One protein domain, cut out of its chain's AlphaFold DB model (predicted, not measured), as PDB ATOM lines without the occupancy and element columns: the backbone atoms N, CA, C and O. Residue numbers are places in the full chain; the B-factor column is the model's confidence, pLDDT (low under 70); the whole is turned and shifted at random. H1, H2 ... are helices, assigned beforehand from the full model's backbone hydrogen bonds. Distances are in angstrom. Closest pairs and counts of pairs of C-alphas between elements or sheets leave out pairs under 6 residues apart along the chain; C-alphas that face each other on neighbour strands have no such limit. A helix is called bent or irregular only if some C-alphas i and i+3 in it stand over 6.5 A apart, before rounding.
ATOM      1  N   ALA A  16      18.564  58.855 -55.839       77.06
ATOM      2  CA  ALA A  16      18.978  57.492 -55.507       77.06
ATOM      3  C   ALA A  16      20.050  56.942 -56.465       77.06
ATOM      4  O   ALA A  16      20.893  56.145 -56.055       77.06
ATOM      5  N   GLU A  17      20.037  57.352 -57.734       83.56
ATOM      6  CA  GLU A  17      21.059  56.970 -58.710       83.56
ATOM      7  C   GLU A  17      22.365  57.730 -58.491       83.56
ATOM      8  O   GLU A  17      23.427  57.113 -58.524       83.56
ATOM      9  N   GLU A  18      22.304  59.030 -58.194       82.94
ATOM     10  CA  GLU A  18      23.495  59.811 -57.830       82.94
ATOM     11  C   GLU A  18      24.118  59.313 -56.517       82.94
ATOM     12  O   GLU A  18      25.332  59.112 -56.448       82.94
ATOM     13  N   ALA A  19      23.303  59.000 -55.502       82.00
ATOM     14  CA  ALA A  19      23.785  58.357 -54.279       82.00
ATOM     15  C   ALA A  19      24.489  57.024 -54.584       82.00
ATOM     16  O   ALA A  19      25.548  56.744 -54.029       82.00
ATOM     17  N   GLY A  20      23.947  56.235 -55.513       84.94
ATOM     18  CA  GLY A  20      24.575  55.009 -55.996       84.94
ATOM     19  C   GLY A  20      25.947  55.225 -56.618       84.94
ATOM     20  O   GLY A  20      26.903  54.547 -56.251       84.94
ATOM     21  N   VAL A  21      26.073  56.203 -57.516       86.19
ATOM     22  CA  VAL A  21      27.358  56.562 -58.138       86.19
ATOM     23  C   VAL A  21      28.381  56.994 -57.083       86.19
ATOM     24  O   VAL A  21      29.531  56.561 -57.140       86.19
ATOM     25  N   ILE A  22      27.965  57.790 -56.093       90.06
ATOM     26  CA  ILE A  22      28.829  58.207 -54.979       90.06
ATOM     27  C   ILE A  22      29.295  56.992 -54.166       90.06
ATOM     28  O   ILE A  22      30.489  56.864 -53.895       90.06
ATOM     29  N   LEU A  23      28.382  56.080 -53.812       93.69
ATOM     30  CA  LEU A  23      28.719  54.861 -53.070       93.69
ATOM     31  C   LEU A  23      29.724  53.994 -53.833       93.69
ATOM     32  O   LEU A  23      30.663  53.481 -53.232       93.69
ATOM     33  N   LEU A  24      29.580  53.869 -55.153       93.75
ATOM     34  CA  LEU A  24      30.509  53.096 -55.982       93.75
ATOM     35  C   LEU A  24      31.938  53.669 -55.983       93.75
ATOM     36  O   LEU A  24      32.884  52.917 -56.225       93.75
ATOM     37  N   GLY A  25      32.105  54.954 -55.652       93.81
ATOM     38  CA  GLY A  25      33.406  55.601 -55.462       93.81
ATOM     39  C   GLY A  25      34.081  55.336 -54.108       93.81
ATOM     40  O   GLY A  25      35.245  55.696 -53.941       93.81
ATOM     41  N   LEU A  26      33.394  54.722 -53.138       94.88
ATOM     42  CA  LEU A  26      33.981  54.366 -51.840       94.88
ATOM     43  C   LEU A  26      34.894  53.145 -51.964       94.88
ATOM     44  O   LEU A  26      34.642  52.263 -52.771       94.88
ATOM     45  N   ASP A  27      35.946  53.048 -51.154       95.56
ATOM     46  CA  ASP A  27      36.765  51.831 -51.100       95.56
ATOM     47  C   ASP A  27      35.992  50.624 -50.507       95.56
ATOM     48  O   ASP A  27      34.981  50.814 -49.822       95.56
ATOM     49  N   PRO A  28      36.430  49.375 -50.778       96.56
ATOM     50  CA  PRO A  28      35.743  48.168 -50.306       96.56
ATOM     51  C   PRO A  28      35.540  48.100 -48.785       96.56
ATOM     52  O   PRO A  28      34.466  47.684 -48.348       96.56
ATOM     53  N   ASP A  29      36.510  48.563 -47.986       96.44
ATOM     54  CA  ASP A  29      36.397  48.592 -46.521       96.44
ATOM     55  C   ASP A  29      35.261  49.535 -46.101       96.44
ATOM     56  O   ASP A  29      34.390  49.178 -45.309       96.44
ATOM     57  N   ARG A  30      35.191  50.733 -46.695       97.12
ATOM     58  CA  ARG A  30      34.090  51.676 -46.446       97.12
ATOM     59  C   ARG A  30      32.727  51.151 -46.898       97.12
ATOM     60  O   ARG A  30      31.729  51.447 -46.239       97.12
ATOM     61  N   LEU A  31      32.666  50.383 -47.984       98.06
ATOM     62  CA  LEU A  31      31.429  49.727 -48.418       98.06
ATOM     63  C   LEU A  31      30.967  48.665 -47.415       98.06
ATOM     64  O   LEU A  31      29.792  48.658 -47.043       98.06
ATOM     65  N   LEU A  32      31.877  47.818 -46.926       98.00
ATOM     66  CA  LEU A  32      31.564  46.829 -45.893       98.00
ATOM     67  C   LEU A  32      31.171  47.496 -44.574       98.00
ATOM     68  O   LEU A  32      30.122  47.168 -44.026       98.00
ATOM     69  N   ALA A  33      31.932  48.483 -44.103       97.81
ATOM     70  CA  ALA A  33      31.592  49.228 -42.893       97.81
ATOM     71  C   ALA A  33      30.194  49.858 -42.980       97.81
ATOM     72  O   ALA A  33      29.405  49.786 -42.036       97.81
ATOM     73  N   GLY A  34      29.858  50.430 -44.140       97.75
ATOM     74  CA  GLY A  34      28.528  50.964 -44.388       97.75
ATOM     75  C   GLY A  34      27.451  49.884 -44.384       97.75
ATOM     76  O   GLY A  34      26.441  50.056 -43.712       97.75
ATOM     77  N   LEU A  35      27.678  48.732 -45.023       97.75
ATOM     78  CA  LEU A  35      26.760  47.590 -44.965       97.75
ATOM     79  C   LEU A  35      26.549  47.081 -43.525       97.75
ATOM     80  O   LEU A  35      25.431  46.702 -43.168       97.75
ATOM     81  N   GLY A  36      27.596  47.097 -42.697       96.00
ATOM     82  CA  GLY A  36      27.543  46.729 -41.281       96.00
ATOM     83  C   GLY A  36      26.678  47.672 -40.441       96.00
ATOM     84  O   GLY A  36      25.989  47.218 -39.527       96.00
ATOM     85  N   PHE A  37      26.650  48.964 -40.784       96.69
ATOM     86  CA  PHE A  37      25.869  49.980 -40.073       96.69
ATOM     87  C   PHE A  37      24.462  50.215 -40.656       96.69
ATOM     88  O   PHE A  37      23.534  50.566 -39.927       96.69
ATOM     89  N   ALA A  38      24.264  49.999 -41.958       94.94
ATOM     90  CA  ALA A  38      23.084  50.435 -42.710       94.94
ATOM     91  C   ALA A  38      21.745  49.795 -42.292       94.94
ATOM     92  O   ALA A  38      20.698  50.176 -42.803       94.94
ATOM     93  N   GLY A  39      21.746  48.831 -41.366       90.31
ATOM     94  CA  GLY A  39      20.519  48.348 -40.726       90.31
ATOM     95  C   GLY A  39      19.914  49.322 -39.705       90.31
ATOM     96  O   GLY A  39      18.802  49.084 -39.251       90.31
ATOM     97  N   LEU A  40      20.638  50.383 -39.331       90.00
ATOM     98  CA  LEU A  40      20.254  51.346 -38.292       90.00
ATOM     99  C   LEU A  40      19.866  52.727 -38.845       90.00
ATOM    100  O   LEU A  40      19.543  53.627 -38.072       90.00
ATOM    101  N   ALA A  41      19.930  52.913 -40.162       91.38
ATOM    102  CA  ALA A  41      19.623  54.172 -40.826       91.38
ATOM    103  C   ALA A  41      19.001  53.916 -42.199       91.38
ATOM    104  O   ALA A  41      19.357  52.953 -42.873       91.38
ATOM    105  N   ASP A  42      18.118  54.812 -42.634       90.44
ATOM    106  CA  ASP A  42      17.497  54.724 -43.959       90.44
ATOM    107  C   ASP A  42      18.260  55.519 -45.024       90.44
ATOM    108  O   ASP A  42      18.203  55.172 -46.203       90.44
ATOM    109  N   ASP A  43      19.012  56.549 -44.623       92.56
ATOM    110  CA  ASP A  43      19.751  57.418 -45.538       92.56
ATOM    111  C   ASP A  43      21.197  56.922 -45.759       92.56
ATOM    112  O   ASP A  43      21.993  56.899 -44.811       92.56
ATOM    113  N   PRO A  44      21.588  56.544 -46.992       93.38
ATOM    114  CA  PRO A  44      22.932  56.041 -47.272       93.38
ATOM    115  C   PRO A  44      24.033  57.106 -47.127       93.38
ATOM    116  O   PRO A  44      25.176  56.761 -46.829       93.38
ATOM    117  N   GLY A  45      23.719  58.394 -47.298       92.62
ATOM    118  CA  GLY A  45      24.675  59.484 -47.098       92.62
ATOM    119  C   GLY A  45      25.027  59.681 -45.623       92.62
ATOM    120  O   GLY A  45      26.193  59.885 -45.281       92.62
ATOM    121  N   LEU A  46      24.045  59.555 -44.729       93.25
ATOM    122  CA  LEU A  46      24.250  59.571 -43.282       93.25
ATOM    123  C   LEU A  46      25.094  58.376 -42.826       93.25
ATOM    124  O   LEU A  46      25.997  58.545 -42.006       93.25
ATOM    125  N   VAL A  47      24.864  57.188 -43.394       96.38
ATOM    126  CA  VAL A  47      25.722  56.017 -43.145       96.38
ATOM    127  C   VAL A  47      27.171  56.317 -43.539       96.38
ATOM    128  O   VAL A  47      28.075  56.068 -42.741       96.38
ATOM    129  N   ALA A  48      27.409  56.913 -44.711       94.94
ATOM    130  CA  ALA A  48      28.759  57.270 -45.151       94.94
ATOM    131  C   ALA A  48      29.460  58.239 -44.179       94.94
ATOM    132  O   ALA A  48      30.634  58.045 -43.860       94.94
ATOM    133  N   GLN A  49      28.739  59.234 -43.648       93.81
ATOM    134  CA  GLN A  49      29.273  60.163 -42.641       93.81
ATOM    135  C   GLN A  49      29.644  59.459 -41.330       93.81
ATOM    136  O   GLN A  49      30.661  59.783 -40.714       93.81
ATOM    137  N   ILE A  50      28.838  58.488 -40.890       95.06
ATOM    138  CA  ILE A  50      29.115  57.712 -39.675       95.06
ATOM    139  C   ILE A  50      30.326  56.806 -39.871       95.06
ATOM    140  O   ILE A  50      31.192  56.761 -38.999       95.06
ATOM    141  N   VAL A  51      30.432  56.137 -41.021       96.00
ATOM    142  CA  VAL A  51      31.602  55.318 -41.371       96.00
ATOM    143  C   VAL A  51      32.875  56.161 -41.380       96.00
ATOM    144  O   VAL A  51      33.899  55.733 -40.846       96.00
ATOM    145  N   ASP A  52      32.815  57.368 -41.944       94.94
ATOM    146  CA  ASP A  52      33.945  58.294 -41.944       94.94
ATOM    147  C   ASP A  52      34.334  58.719 -40.520       94.94
ATOM    148  O   ASP A  52      35.495  58.628 -40.119       94.94
ATOM    149  N   ARG A  53      33.344  59.063 -39.691       93.75
ATOM    150  CA  ARG A  53      33.570  59.384 -38.279       93.75
ATOM    151  C   ARG A  53      34.174  58.212 -37.499       93.75
ATOM    152  O   ARG A  53      35.088  58.434 -36.705       93.75
ATOM    153  N   ALA A  54      33.710  56.983 -37.729       94.31
ATOM    154  CA  ALA A  54      34.254  55.776 -37.106       94.31
ATOM    155  C   ALA A  54      35.716  55.533 -37.502       94.31
ATOM    156  O   ALA A  54      36.539  55.171 -36.662       94.31
ATOM    157  N   ARG A  55      36.073  55.807 -38.762       93.94
ATOM    158  CA  ARG A  55      37.456  55.730 -39.259       93.94
ATOM    159  C   ARG A  55      38.385  56.743 -38.587       93.94
ATOM    160  O   ARG A  55      39.573  56.473 -38.436       93.94
ATOM    161  N   HIS A  56      37.845  57.874 -38.146       93.69
ATOM    162  CA  HIS A  56      38.577  58.909 -37.418       93.69
ATOM    163  C   HIS A  56      38.450  58.808 -35.886       93.69
ATOM    164  O   HIS A  56      38.868  59.721 -35.181       93.69
ATOM    165  N   GLY A  57      37.889  57.711 -35.359       88.50
ATOM    166  CA  GLY A  57      37.756  57.477 -33.915       88.50
ATOM    167  C   GLY A  57      36.699  58.342 -33.220       88.50
ATOM    168  O   GLY A  57      36.656  58.397 -31.995       88.50
ATOM    169  N   GLY A  58      35.840  59.026 -33.978       86.50
ATOM    170  CA  GLY A  58      34.775  59.876 -33.439       86.50
ATOM    171  C   GLY A  58      33.450  59.149 -33.197       86.50
ATOM    172  O   GLY A  58      32.440  59.806 -32.947       86.50
ATOM    173  N   PHE A  59      33.408  57.826 -33.353       87.00
ATOM    174  CA  PHE A  59      32.210  57.006 -33.179       87.00
ATOM    175  C   PHE A  59      32.467  55.923 -32.131       87.00
ATOM    176  O   PHE A  59      33.602  55.494 -31.947       87.00
ATOM    177  N   THR A  60      31.414  55.503 -31.432       82.25
ATOM    178  CA  THR A  60      31.513  54.519 -30.345       82.25
ATOM    179  C   THR A  60      31.932  53.139 -30.842       82.25
ATOM    180  O   THR A  60      32.646  52.442 -30.132       82.25
ATOM    181  N   THR A  61      31.514  52.765 -32.051       86.06
ATOM    182  CA  THR A  61      31.958  51.548 -32.743       86.06
ATOM    183  C   THR A  61      33.139  51.873 -33.654       86.06
ATOM    184  O   THR A  61      33.101  52.844 -34.419       86.06
ATOM    185  N   GLY A  62      34.189  51.059 -33.593       91.75
ATOM    186  CA  GLY A  62      35.365  51.234 -34.438       91.75
ATOM    187  C   GLY A  62      35.079  50.905 -35.905       91.75
ATOM    188  O   GLY A  62      34.216  50.088 -36.221       91.75
ATOM    189  N   HIS A  63      35.839  51.501 -36.829       94.44
ATOM    190  CA  HIS A  63      35.704  51.195 -38.259       94.44
ATOM    191  C   HIS A  63      35.894  49.701 -38.567       94.44
ATOM    192  O   HIS A  63      35.109  49.146 -39.326       94.44
ATOM    193  N   ALA A  64      36.873  49.042 -37.937       93.81
ATOM    194  CA  ALA A  64      37.115  47.607 -38.115       93.81
ATOM    195  C   ALA A  64      35.903  46.751 -37.701       93.81
ATOM    196  O   ALA A  64      35.478  45.884 -38.452       93.81
ATOM    197  N   GLU A  65      35.266  47.064 -36.569       93.62
ATOM    198  CA  GLU A  65      34.079  46.335 -36.098       93.62
ATOM    199  C   GLU A  65      32.895  46.479 -37.068       93.62
ATOM    200  O   GLU A  65      32.118  45.540 -37.270       93.62
ATOM    201  N   LEU A  66      32.761  47.657 -37.693       96.38
ATOM    202  CA  LEU A  66      31.772  47.883 -38.745       96.38
ATOM    203  C   LEU A  66      32.090  47.060 -39.998       96.38
ATOM    204  O   LEU A  66      31.165  46.493 -40.581       96.38
ATOM    205  N   VAL A  67      33.363  46.980 -40.404       97.06
ATOM    206  CA  VAL A  67      33.803  46.144 -41.534       97.06
ATOM    207  C   VAL A  67      33.471  44.679 -41.268       97.06
ATOM    208  O   VAL A  67      32.781  44.076 -42.086       97.06
ATOM    209  N   ASP A  68      33.823  44.144 -40.097       95.31
ATOM    210  CA  ASP A  68      33.536  42.753 -39.722       95.31
ATOM    211  C   ASP A  68      32.024  42.462 -39.734       95.31
ATOM    212  O   ASP A  68      31.554  41.420 -40.210       95.31
ATOM    213  N   GLY A  69      31.224  43.398 -39.208       95.69
ATOM    214  CA  GLY A  69      29.764  43.332 -39.258       95.69
ATOM    215  C   GLY A  69      29.233  43.321 -40.692       95.69
ATOM    216  O   GLY A  69      28.359  42.517 -41.032       95.69
ATOM    217  N   GLY A  70      29.808  44.167 -41.545       97.25
ATOM    218  CA  GLY A  70      29.554  44.216 -42.976       97.25
ATOM    219  C   GLY A  70      29.892  42.917 -43.686       97.25
ATOM    220  O   GLY A  70      29.064  42.408 -44.436       97.25
ATOM    221  N   ALA A  71      31.061  42.343 -43.414       97.50
ATOM    222  CA  ALA A  71      31.526  41.094 -44.001       97.50
ATOM    223  C   ALA A  71      30.582  39.935 -43.657       97.50
ATOM    224  O   ALA A  71      30.155  39.182 -44.537       97.50
ATOM    225  N   ARG A  72      30.164  39.820 -42.388       96.12
ATOM    226  CA  ARG A  72      29.148  38.834 -41.971       96.12
ATOM    227  C   ARG A  72      27.824  39.036 -42.707       96.12
ATOM    228  O   ARG A  72      27.243  38.071 -43.205       96.12
ATOM    229  N   ARG A  73      27.362  40.283 -42.818       96.50
ATOM    230  CA  ARG A  73      26.114  40.610 -43.518       96.50
ATOM    231  C   ARG A  73      26.207  40.339 -45.023       96.50
ATOM    232  O   ARG A  73      25.252  39.824 -45.599       96.50
ATOM    233  N   TRP A  74      27.346  40.623 -45.645       97.69
ATOM    234  CA  TRP A  74      27.624  40.299 -47.042       97.69
ATOM    235  C   TRP A  74      27.529  38.794 -47.286       97.69
ATOM    236  O   TRP A  74      26.731  38.365 -48.120       97.69
ATOM    237  N   ARG A  75      28.259  37.981 -46.508       96.38
ATOM    238  CA  ARG A  75      28.228  36.511 -46.623       96.38
ATOM    239  C   ARG A  75      26.810  35.955 -46.463       96.38
ATOM    240  O   ARG A  75      26.429  35.045 -47.196       96.38
ATOM    241  N   LEU A  76      26.025  36.526 -45.546       96.12
ATOM    242  CA  LEU A  76      24.637  36.130 -45.306       96.12
ATOM    243  C   LEU A  76      23.713  36.449 -46.492       96.12
ATOM    244  O   LEU A  76      22.879  35.624 -46.856       96.12
ATOM    245  N   LEU A  77      23.828  37.644 -47.080       97.00
ATOM    246  CA  LEU A  77      22.856  38.147 -48.060       97.00
ATOM    247  C   LEU A  77      23.252  37.881 -49.518       97.00
ATOM    248  O   LEU A  77      22.370  37.794 -50.376       97.00
ATOM    249  N   ARG A  78      24.548  37.706 -49.821       96.62
ATOM    250  CA  ARG A  78      25.023  37.464 -51.195       96.62
ATOM    251  C   ARG A  78      24.329  36.283 -51.896       96.62
ATOM    252  O   ARG A  78      24.006  36.444 -53.073       96.62
ATOM    253  N   PRO A  79      24.007  35.139 -51.245       97.25
ATOM    254  CA  PRO A  79      23.343  34.032 -51.932       97.25
ATOM    255  C   PRO A  79      21.905  34.376 -52.339       97.25
ATOM    256  O   PRO A  79      21.456  33.968 -53.408       97.25
ATOM    257  N   ALA A  80      21.198  35.175 -51.532       97.00
ATOM    258  CA  ALA A  80      19.842  35.621 -51.846       97.00
ATOM    259  C   ALA A  80      19.830  36.543 -53.074       97.00
ATOM    260  O   ALA A  80      19.008  36.373 -53.972       97.00
ATOM    261  N   VAL A  81      20.788  37.473 -53.168       96.94
ATOM    262  CA  VAL A  81      20.936  38.325 -54.359       96.94
ATOM    263  C   VAL A  81      21.333  37.488 -55.580       96.94
ATOM    264  O   VAL A  81      20.781  37.687 -56.665       96.94
ATOM    265  N   ALA A  82      22.224  36.503 -55.410       96.25
ATOM    266  CA  ALA A  82      22.642  35.586 -56.472       96.25
ATOM    267  C   ALA A  82      21.476  34.779 -57.064       96.25
ATOM    268  O   ALA A  82      21.448  34.574 -58.277       96.25
ATOM    269  N   ALA A  83      20.501  34.390 -56.238       96.38
ATOM    270  CA  ALA A  83      19.331  33.622 -56.659       96.38
ATOM    271  C   ALA A  83      18.351  34.408 -57.552       96.38
ATOM    272  O   ALA A  83      17.584  33.802 -58.299       96.38
ATOM    273  N   VAL A  84      18.369  35.744 -57.511       95.62
ATOM    274  CA  VAL A  84      17.537  36.572 -58.396       95.62
ATOM    275  C   VAL A  84      18.151  36.602 -59.804       95.62
ATOM    276  O   VAL A  84      19.325  36.954 -59.927       95.62
ATOM    277  N   PRO A  85      17.408  36.283 -60.880       89.62
ATOM    278  CA  PRO A  85      17.946  36.289 -62.239       89.62
ATOM    279  C   PRO A  85      18.577  37.630 -62.634       89.62
ATOM    280  O   PRO A  85      18.011  38.700 -62.404       89.62
ATOM    281  N   ALA A  86      19.753  37.569 -63.258       81.31
ATOM    282  CA  ALA A  86      20.414  38.750 -63.797       81.31
ATOM    283  C   ALA A  86      19.751  39.185 -65.111       81.31
ATOM    284  O   ALA A  86      19.436  38.353 -65.963       81.31
ATOM    285  N   LYS A  87      19.613  40.496 -65.311       77.69
ATOM    286  CA  LYS A  87      19.443  41.045 -66.659       77.69
ATOM    287  C   LYS A  87      20.796  41.062 -67.374       77.69
ATOM    288  O   LYS A  87      21.841  41.060 -66.724       77.69
ATOM    289  N   ALA A  88      20.771  41.081 -68.706       74.00
ATOM    290  CA  ALA A  88      21.981  41.252 -69.504       74.00
ATOM    291  C   ALA A  88      22.723  42.531 -69.085       74.00
ATOM    292  O   ALA A  88      22.089  43.555 -68.820       74.00
ATOM    293  N   ALA A  89      24.055  42.456 -69.017       65.94
ATOM    294  CA  ALA A  89      24.891  43.568 -68.584       65.94
ATOM    295  C   ALA A  89      24.628  44.811 -69.447       65.94
ATOM    296  O   ALA A  89      24.674  44.751 -70.677       65.94
ATOM    297  N   SER A  90      24.347  45.942 -68.799       65.31
ATOM    298  CA  SER A  90      24.198  47.224 -69.479       65.31
ATOM    299  C   SER A  90      25.517  47.991 -69.478       65.31
ATOM    300  O   SER A  90      26.190  48.061 -68.457       65.31
ATOM    301  N   GLY A  91      25.866  48.615 -70.604       69.56
ATOM    302  CA  GLY A  91      27.111  49.371 -70.783       69.56
ATOM    303  C   GLY A  91      27.185  50.737 -70.082       69.56
ATOM    304  O   GLY A  91      27.811  51.640 -70.628       69.56
ATOM    305  N   GLY A  92      26.561  50.942 -68.917       84.56
ATOM    306  CA  GLY A  92      26.645  52.222 -68.201       84.56
ATOM    307  C   GLY A  92      26.372  52.120 -66.703       84.56
ATOM    308  O   GLY A  92      25.379  51.523 -66.294       84.56
ATOM    309  N   LEU A  93      27.208  52.787 -65.898       86.00
ATOM    310  CA  LEU A  93      27.211  52.697 -64.429       86.00
ATOM    311  C   LEU A  93      25.846  52.997 -63.793       86.00
ATOM    312  O   LEU A  93      25.393  52.271 -62.917       86.00
ATOM    313  N   ARG A  94      25.144  54.037 -64.267       87.50
ATOM    314  CA  ARG A  94      23.800  54.380 -63.763       87.50
ATOM    315  C   ARG A  94      22.772  53.286 -64.055       87.50
ATOM    316  O   ARG A  94      21.904  53.023 -63.228       87.50
ATOM    317  N   ARG A  95      22.870  52.624 -65.215       86.12
ATOM    318  CA  ARG A  95      21.961  51.522 -65.549       86.12
ATOM    319  C   ARG A  95      22.301  50.266 -64.756       86.12
ATOM    320  O   ARG A  95      21.393  49.642 -64.220       86.12
ATOM    321  N   GLU A  96      23.584  49.948 -64.629       90.44
ATOM    322  CA  GLU A  96      24.059  48.856 -63.779       90.44
ATOM    323  C   GLU A  96      23.611  49.033 -62.322       90.44
ATOM    324  O   GLU A  96      23.099  48.089 -61.714       90.44
ATOM    325  N   TRP A  97      23.712  50.256 -61.790       92.38
ATOM    326  CA  TRP A  97      23.165  50.611 -60.484       92.38
ATOM    327  C   TRP A  97      21.668  50.334 -60.402       92.38
ATOM    328  O   TRP A  97      21.237  49.600 -59.518       92.38
ATOM    329  N   ARG A  98      20.873  50.873 -61.330       91.56
ATOM    330  CA  ARG A  98      19.413  50.719 -61.324       91.56
ATOM    331  C   ARG A  98      18.982  49.254 -61.380       91.56
ATOM    332  O   ARG A  98      18.127  48.833 -60.601       91.56
ATOM    333  N   ASP A  99      19.579  48.473 -62.277       91.69
ATOM    334  CA  ASP A  99      19.265  47.051 -62.421       91.69
ATOM    335  C   ASP A  99      19.685  46.253 -61.179       91.69
ATOM    336  O   ASP A  99      18.936  45.384 -60.722       91.69
ATOM    337  N   THR A 100      20.830  46.581 -60.577       94.00
ATOM    338  CA  THR A 100      21.282  45.934 -59.339       94.00
ATOM    339  C   THR A 100      20.432  46.332 -58.136       94.00
ATOM    340  O   THR A 100      20.049  45.469 -57.350       94.00
ATOM    341  N   ALA A 101      20.087  47.610 -57.991       94.00
ATOM    342  CA  ALA A 101      19.227  48.097 -56.919       94.00
ATOM    343  C   ALA A 101      17.846  47.426 -56.978       94.00
ATOM    344  O   ALA A 101      17.342  46.965 -55.954       94.00
ATOM    345  N   ALA A 102      17.274  47.277 -58.179       93.88
ATOM    346  CA  ALA A 102      16.035  46.530 -58.383       93.88
ATOM    347  C   ALA A 102      16.189  45.048 -58.003       93.88
ATOM    348  O   ALA A 102      15.343  44.495 -57.300       93.88
ATOM    349  N   ARG A 103      17.294  44.407 -58.409       95.44
ATOM    350  CA  ARG A 103      17.609  43.018 -58.038       95.44
ATOM    351  C   ARG A 103      17.704  42.839 -56.521       95.44
ATOM    352  O   ARG A 103      17.141  41.894 -55.978       95.44
ATOM    353  N   VAL A 104      18.392  43.748 -55.837       96.81
ATOM    354  CA  VAL A 104      18.551  43.731 -54.379       96.81
ATOM    355  C   VAL A 104      17.217  43.965 -53.673       96.81
ATOM    356  O   VAL A 104      16.919  43.262 -52.713       96.81
ATOM    357  N   ALA A 105      16.381  44.886 -54.156       96.00
ATOM    358  CA  ALA A 105      15.056  45.119 -53.584       96.00
ATOM    359  C   ALA A 105      14.170  43.861 -53.624       96.00
ATOM    360  O   ALA A 105      13.445  43.600 -52.667       96.00
ATOM    361  N   VAL A 106      14.275  43.059 -54.691       97.19
ATOM    362  CA  VAL A 106      13.601  41.753 -54.798       97.19
ATOM    363  C   VAL A 106      14.211  40.724 -53.842       97.19
ATOM    364  O   VAL A 106      13.477  39.975 -53.206       97.19
ATOM    365  N   ALA A 107      15.541  40.677 -53.731       97.12
ATOM    366  CA  ALA A 107      16.242  39.692 -52.907       97.12
ATOM    367  C   ALA A 107      16.041  39.898 -51.396       97.12
ATOM    368  O   ALA A 107      16.024  38.927 -50.643       97.12
ATOM    369  N   VAL A 108      15.928  41.152 -50.947       96.00
ATOM    370  CA  VAL A 108      15.805  41.529 -49.528       96.00
ATOM    371  C   VAL A 108      14.664  42.547 -49.316       96.00
ATOM    372  O   VAL A 108      14.903  43.735 -49.046       96.00
ATOM    373  N   PRO A 109      13.394  42.105 -49.428       95.19
ATOM    374  CA  PRO A 109      12.212  42.977 -49.394       95.19
ATOM    375  C   PRO A 109      11.940  43.629 -48.028       95.19
ATOM    376  O   PRO A 109      11.225  44.629 -47.971       95.19
ATOM    377  N   ASP A 110      12.594  43.165 -46.963       94.00
ATOM    378  CA  ASP A 110      12.463  43.742 -45.618       94.00
ATOM    379  C   ASP A 110      13.646  44.648 -45.227       94.00
ATOM    380  O   ASP A 110      13.652  45.256 -44.160       94.00
ATOM    381  N   ALA A 111      14.679  44.752 -46.073       94.38
ATOM    382  CA  ALA A 111      15.822  45.619 -45.801       94.38
ATOM    383  C   ALA A 111      15.485  47.103 -46.034       94.38
ATOM    384  O   ALA A 111      14.890  47.458 -47.052       94.38
ATOM    385  N   GLY A 112      15.936  47.973 -45.125       94.75
ATOM    386  CA  GLY A 112      15.808  49.426 -45.271       94.75
ATOM    387  C   GLY A 112      16.581  49.991 -46.478       94.75
ATOM    388  O   GLY A 112      17.446  49.305 -47.043       94.75
ATOM    389  N   PRO A 113      16.300  51.241 -46.896       94.19
ATOM    390  CA  PRO A 113      16.859  51.820 -48.116       94.19
ATOM    391  C   PRO A 113      18.391  51.894 -48.118       94.19
ATOM    392  O   PRO A 113      19.007  51.483 -49.104       94.19
ATOM    393  N   ALA A 114      19.029  52.310 -47.017       95.69
ATOM    394  CA  ALA A 114      20.490  52.325 -46.935       95.69
ATOM    395  C   ALA A 114      21.082  50.912 -47.024       95.69
ATOM    396  O   ALA A 114      22.045  50.696 -47.759       95.69
ATOM    397  N   ALA A 115      20.493  49.931 -46.329       96.81
ATOM    398  CA  ALA A 115      20.970  48.549 -46.367       96.81
ATOM    399  C   ALA A 115      20.927  47.980 -47.792       96.81
ATOM    400  O   ALA A 115      21.872  47.316 -48.220       96.81
ATOM    401  N   ARG A 116      19.865  48.281 -48.549       97.06
ATOM    402  CA  ARG A 116      19.763  47.915 -49.967       97.06
ATOM    403  C   ARG A 116      20.788  48.638 -50.830       97.06
ATOM    404  O   ARG A 116      21.395  47.999 -51.681       97.06
ATOM    405  N   ALA A 117      20.998  49.935 -50.613       97.00
ATOM    406  CA  ALA A 117      21.961  50.721 -51.380       97.00
ATOM    407  C   ALA A 117      23.398  50.206 -51.186       97.00
ATOM    408  O   ALA A 117      24.095  49.936 -52.162       97.00
ATOM    409  N   TYR A 118      23.823  49.977 -49.940       98.12
ATOM    410  CA  TYR A 118      25.142  49.406 -49.655       98.12
ATOM    411  C   TYR A 118      25.280  47.978 -50.179       98.12
ATOM    412  O   TYR A 118      26.305  47.648 -50.767       98.12
ATOM    413  N   LEU A 119      24.242  47.143 -50.056       98.00
ATOM    414  CA  LEU A 119      24.270  45.795 -50.625       98.00
ATOM    415  C   LEU A 119      24.359  45.816 -52.160       98.00
ATOM    416  O   LEU A 119      25.080  45.002 -52.731       98.00
ATOM    417  N   ALA A 120      23.683  46.754 -52.832       97.19
ATOM    418  CA  ALA A 120      23.789  46.942 -54.277       97.19
ATOM    419  C   ALA A 120      25.199  47.389 -54.695       97.19
ATOM    420  O   ALA A 120      25.759  46.827 -55.636       97.19
ATOM    421  N   ALA A 121      25.805  48.331 -53.965       97.62
ATOM    422  CA  ALA A 121      27.185  48.753 -54.201       97.62
ATOM    423  C   ALA A 121      28.179  47.594 -54.001       97.62
ATOM    424  O   ALA A 121      29.025  47.349 -54.865       97.62
ATOM    425  N   CYS A 122      28.032  46.825 -52.913       98.12
ATOM    426  CA  CYS A 122      28.827  45.621 -52.671       98.12
ATOM    427  C   CYS A 122      28.633  44.575 -53.775       98.12
ATOM    428  O   CYS A 122      29.598  43.941 -54.179       98.12
ATOM    429  N   TRP A 123      27.414  44.408 -54.297       97.25
ATOM    430  CA  TRP A 123      27.123  43.452 -55.366       97.25
ATOM    431  C   TRP A 123      27.783  43.816 -56.701       97.25
ATOM    432  O   TRP A 123      28.350  42.952 -57.376       97.25
ATOM    433  N   ILE A 124      27.740  45.097 -57.077       95.38
ATOM    434  CA  ILE A 124      28.433  45.600 -58.273       95.38
ATOM    435  C   ILE A 124      29.935  45.334 -58.142       95.38
ATOM    436  O   ILE A 124      30.557  44.813 -59.064       95.38
ATOM    437  N   ARG A 125      30.498  45.571 -56.952       96.00
ATOM    438  CA  ARG A 125      31.919  45.350 -56.643       96.00
ATOM    439  C   ARG A 125      32.222  43.994 -55.998       96.00
ATOM    440  O   ARG A 125      33.239  43.852 -55.320       96.00
ATOM    441  N   ARG A 126      31.369  42.983 -56.216       96.31
ATOM    442  CA  ARG A 126      31.414  41.697 -55.487       96.31
ATOM    443  C   ARG A 126      32.780  41.021 -55.512       96.31
ATOM    444  O   ARG A 126      33.190  40.481 -54.505       96.31
ATOM    445  N   GLU A 127      33.522  41.112 -56.612       95.75
ATOM    446  CA  GLU A 127      34.840  40.474 -56.735       95.75
ATOM    447  C   GLU A 127      35.895  41.091 -55.805       95.75
ATOM    448  O   GLU A 127      36.839  40.423 -55.387       95.75
ATOM    449  N   GLU A 128      35.779  42.380 -55.495       96.44
ATOM    450  CA  GLU A 128      36.643  43.055 -54.524       96.44
ATOM    451  C   GLU A 128      36.199  42.752 -53.096       96.44
ATOM    452  O   GLU A 128      37.038  42.486 -52.237       96.44
ATOM    453  N   ILE A 129      34.883  42.748 -52.873       97.69
ATOM    454  CA  ILE A 129      34.279  42.465 -51.572       97.69
ATOM    455  C   ILE A 129      34.542  41.013 -51.156       97.69
ATOM    456  O   ILE A 129      35.035  40.790 -50.058       97.69
ATOM    457  N   ASP A 130      34.307  40.039 -52.039       96.50
ATOM    458  CA  ASP A 130      34.561  38.617 -51.783       96.50
ATOM    459  C   ASP A 130      36.041  38.375 -51.459       96.50
ATOM    460  O   ASP A 130      36.355  37.734 -50.461       96.50
ATOM    461  N   ARG A 131      36.975  38.979 -52.212       93.81
ATOM    462  CA  ARG A 131      38.416  38.888 -51.903       93.81
ATOM    463  C   ARG A 131      38.767  39.428 -50.521       93.81
ATOM    464  O   ARG A 131      39.695  38.920 -49.896       93.81
ATOM    465  N   LEU A 132      38.093  40.480 -50.073       91.81
ATOM    466  CA  LEU A 132      38.325  41.064 -48.760       91.81
ATOM    467  C   LEU A 132      37.755  40.167 -47.653       91.81
ATOM    468  O   LEU A 132      38.475  39.840 -46.712       91.81
ATOM    469  N   THR A 133      36.520  39.688 -47.813       91.00
ATOM    470  CA  THR A 133      35.874  38.819 -46.821       91.00
ATOM    471  C   THR A 133      36.533  37.442 -46.728       91.00
ATOM    472  O   THR A 133      36.725  36.918 -45.634       91.00
ATOM    473  N   ASP A 134      36.971  36.865 -47.845       85.88
ATOM    474  CA  ASP A 134      37.628  35.552 -47.841       85.88
ATOM    475  C   ASP A 134      39.026  35.621 -47.185       85.88
ATOM    476  O   ASP A 134      39.510  34.647 -46.607       85.88
ATOM    477  N   ARG A 135      39.691  36.790 -47.218       74.69
ATOM    478  CA  ARG A 135      40.964  37.016 -46.509       74.69
ATOM    479  C   ARG A 135      40.804  37.103 -44.995       74.69
ATOM    480  O   ARG A 135      41.736  36.722 -44.288       74.69
ATOM    481  N   GLU A 136      39.689  37.631 -44.506       65.31
ATOM    482  CA  GLU A 136      39.380  37.650 -43.072       65.31
ATOM    483  C   GLU A 136      39.107  36.243 -42.545       65.31
ATOM    484  O   GLU A 136      39.661  35.877 -41.512       65.31
ATOM    485  N   ASP A 137      38.387  35.410 -43.304       61.06
ATOM    486  CA  ASP A 137      38.126  34.015 -42.915       61.06
ATOM    487  C   ASP A 137      39.441  33.237 -42.714       61.06
ATOM    488  O   ASP A 137      39.593  32.465 -41.768       61.06
ATOM    489  N   LEU A 138      40.453  33.493 -43.550       60.12
ATOM    490  CA  LEU A 138      41.785  32.908 -43.375       60.12
ATOM    491  C   LEU A 138      42.517  33.403 -42.120       60.12
ATOM    492  O   LEU A 138      43.377  32.686 -41.616       60.12
ATOM    493  N   ARG A 139      42.226  34.608 -41.618       59.69
ATOM    494  CA  ARG A 139      42.818  35.124 -40.372       59.69
ATOM    495  C   ARG A 139      42.142  34.529 -39.142       59.69
ATOM    496  O   ARG A 139      42.849  34.185 -38.200       59.69
TER     497      ARG A 139
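This is residues 16 to 139 of the 148 residues of an uncharacterized protein of Amycolatopsis vastitatis (UniProt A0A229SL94). A compact cluster of helices is packed mostly crosswise round H6 in the middle, with H2 side by side with it. H1, H3 and H5 pack around this core, long kinked H4 crosses H2 on one side, and H7 lies on the outside, packing on H2 with residues 128 to 132. The printed part has 124 residues with seven named helices, H1 to H7 in chain order, and no named strand, an all helix class. The radius of gyration of the C-alphas is 13.6 A, and the spans are 42 by 32 by 27 A.

H1, residues 16 to 24, begins at C-alpha 16 (18.978, 57.492, -55.507). H2 holds residues 28 to 37 and H3 residues 44 to 55. H4, residues 63 to 83, is 30.3 A long, with a kink of 37 degrees near residue 76; it is irregular, C-alphas 76 and 79 being 7.1 A apart. H5, residues 93 to 107, is 20.5 A long. H6 holds residues 113 to 124; H7, residues 126 to 139, is 20.0 A long and ends at C-alpha 139 (42.818, 35.124, -40.372).

The hub H6 touches H2 at a shallow tilt of 27 degrees, opposite ways; the closest C-alphas, Leu 35 and Tyr 118, are 5.3 A apart. H2 and H4 touch about perpendicular, at 88 degrees, C-alphas 36 and 70 being closest at 3.6 A. H3 and H4 form a helical hairpin. H1 and H7 are apart. Every O i to N i+4 pair is within hydrogen-bond range in H1, H2, H3, H5, H6 and H7; in H4, 15 of 17.

The farthest C-alphas, of Gly 58 and Ala 88, are 42.6 A apart. The printed part has no cut and no long link. Residues 89 to 91 and 136 to 139 have pLDDT under 70.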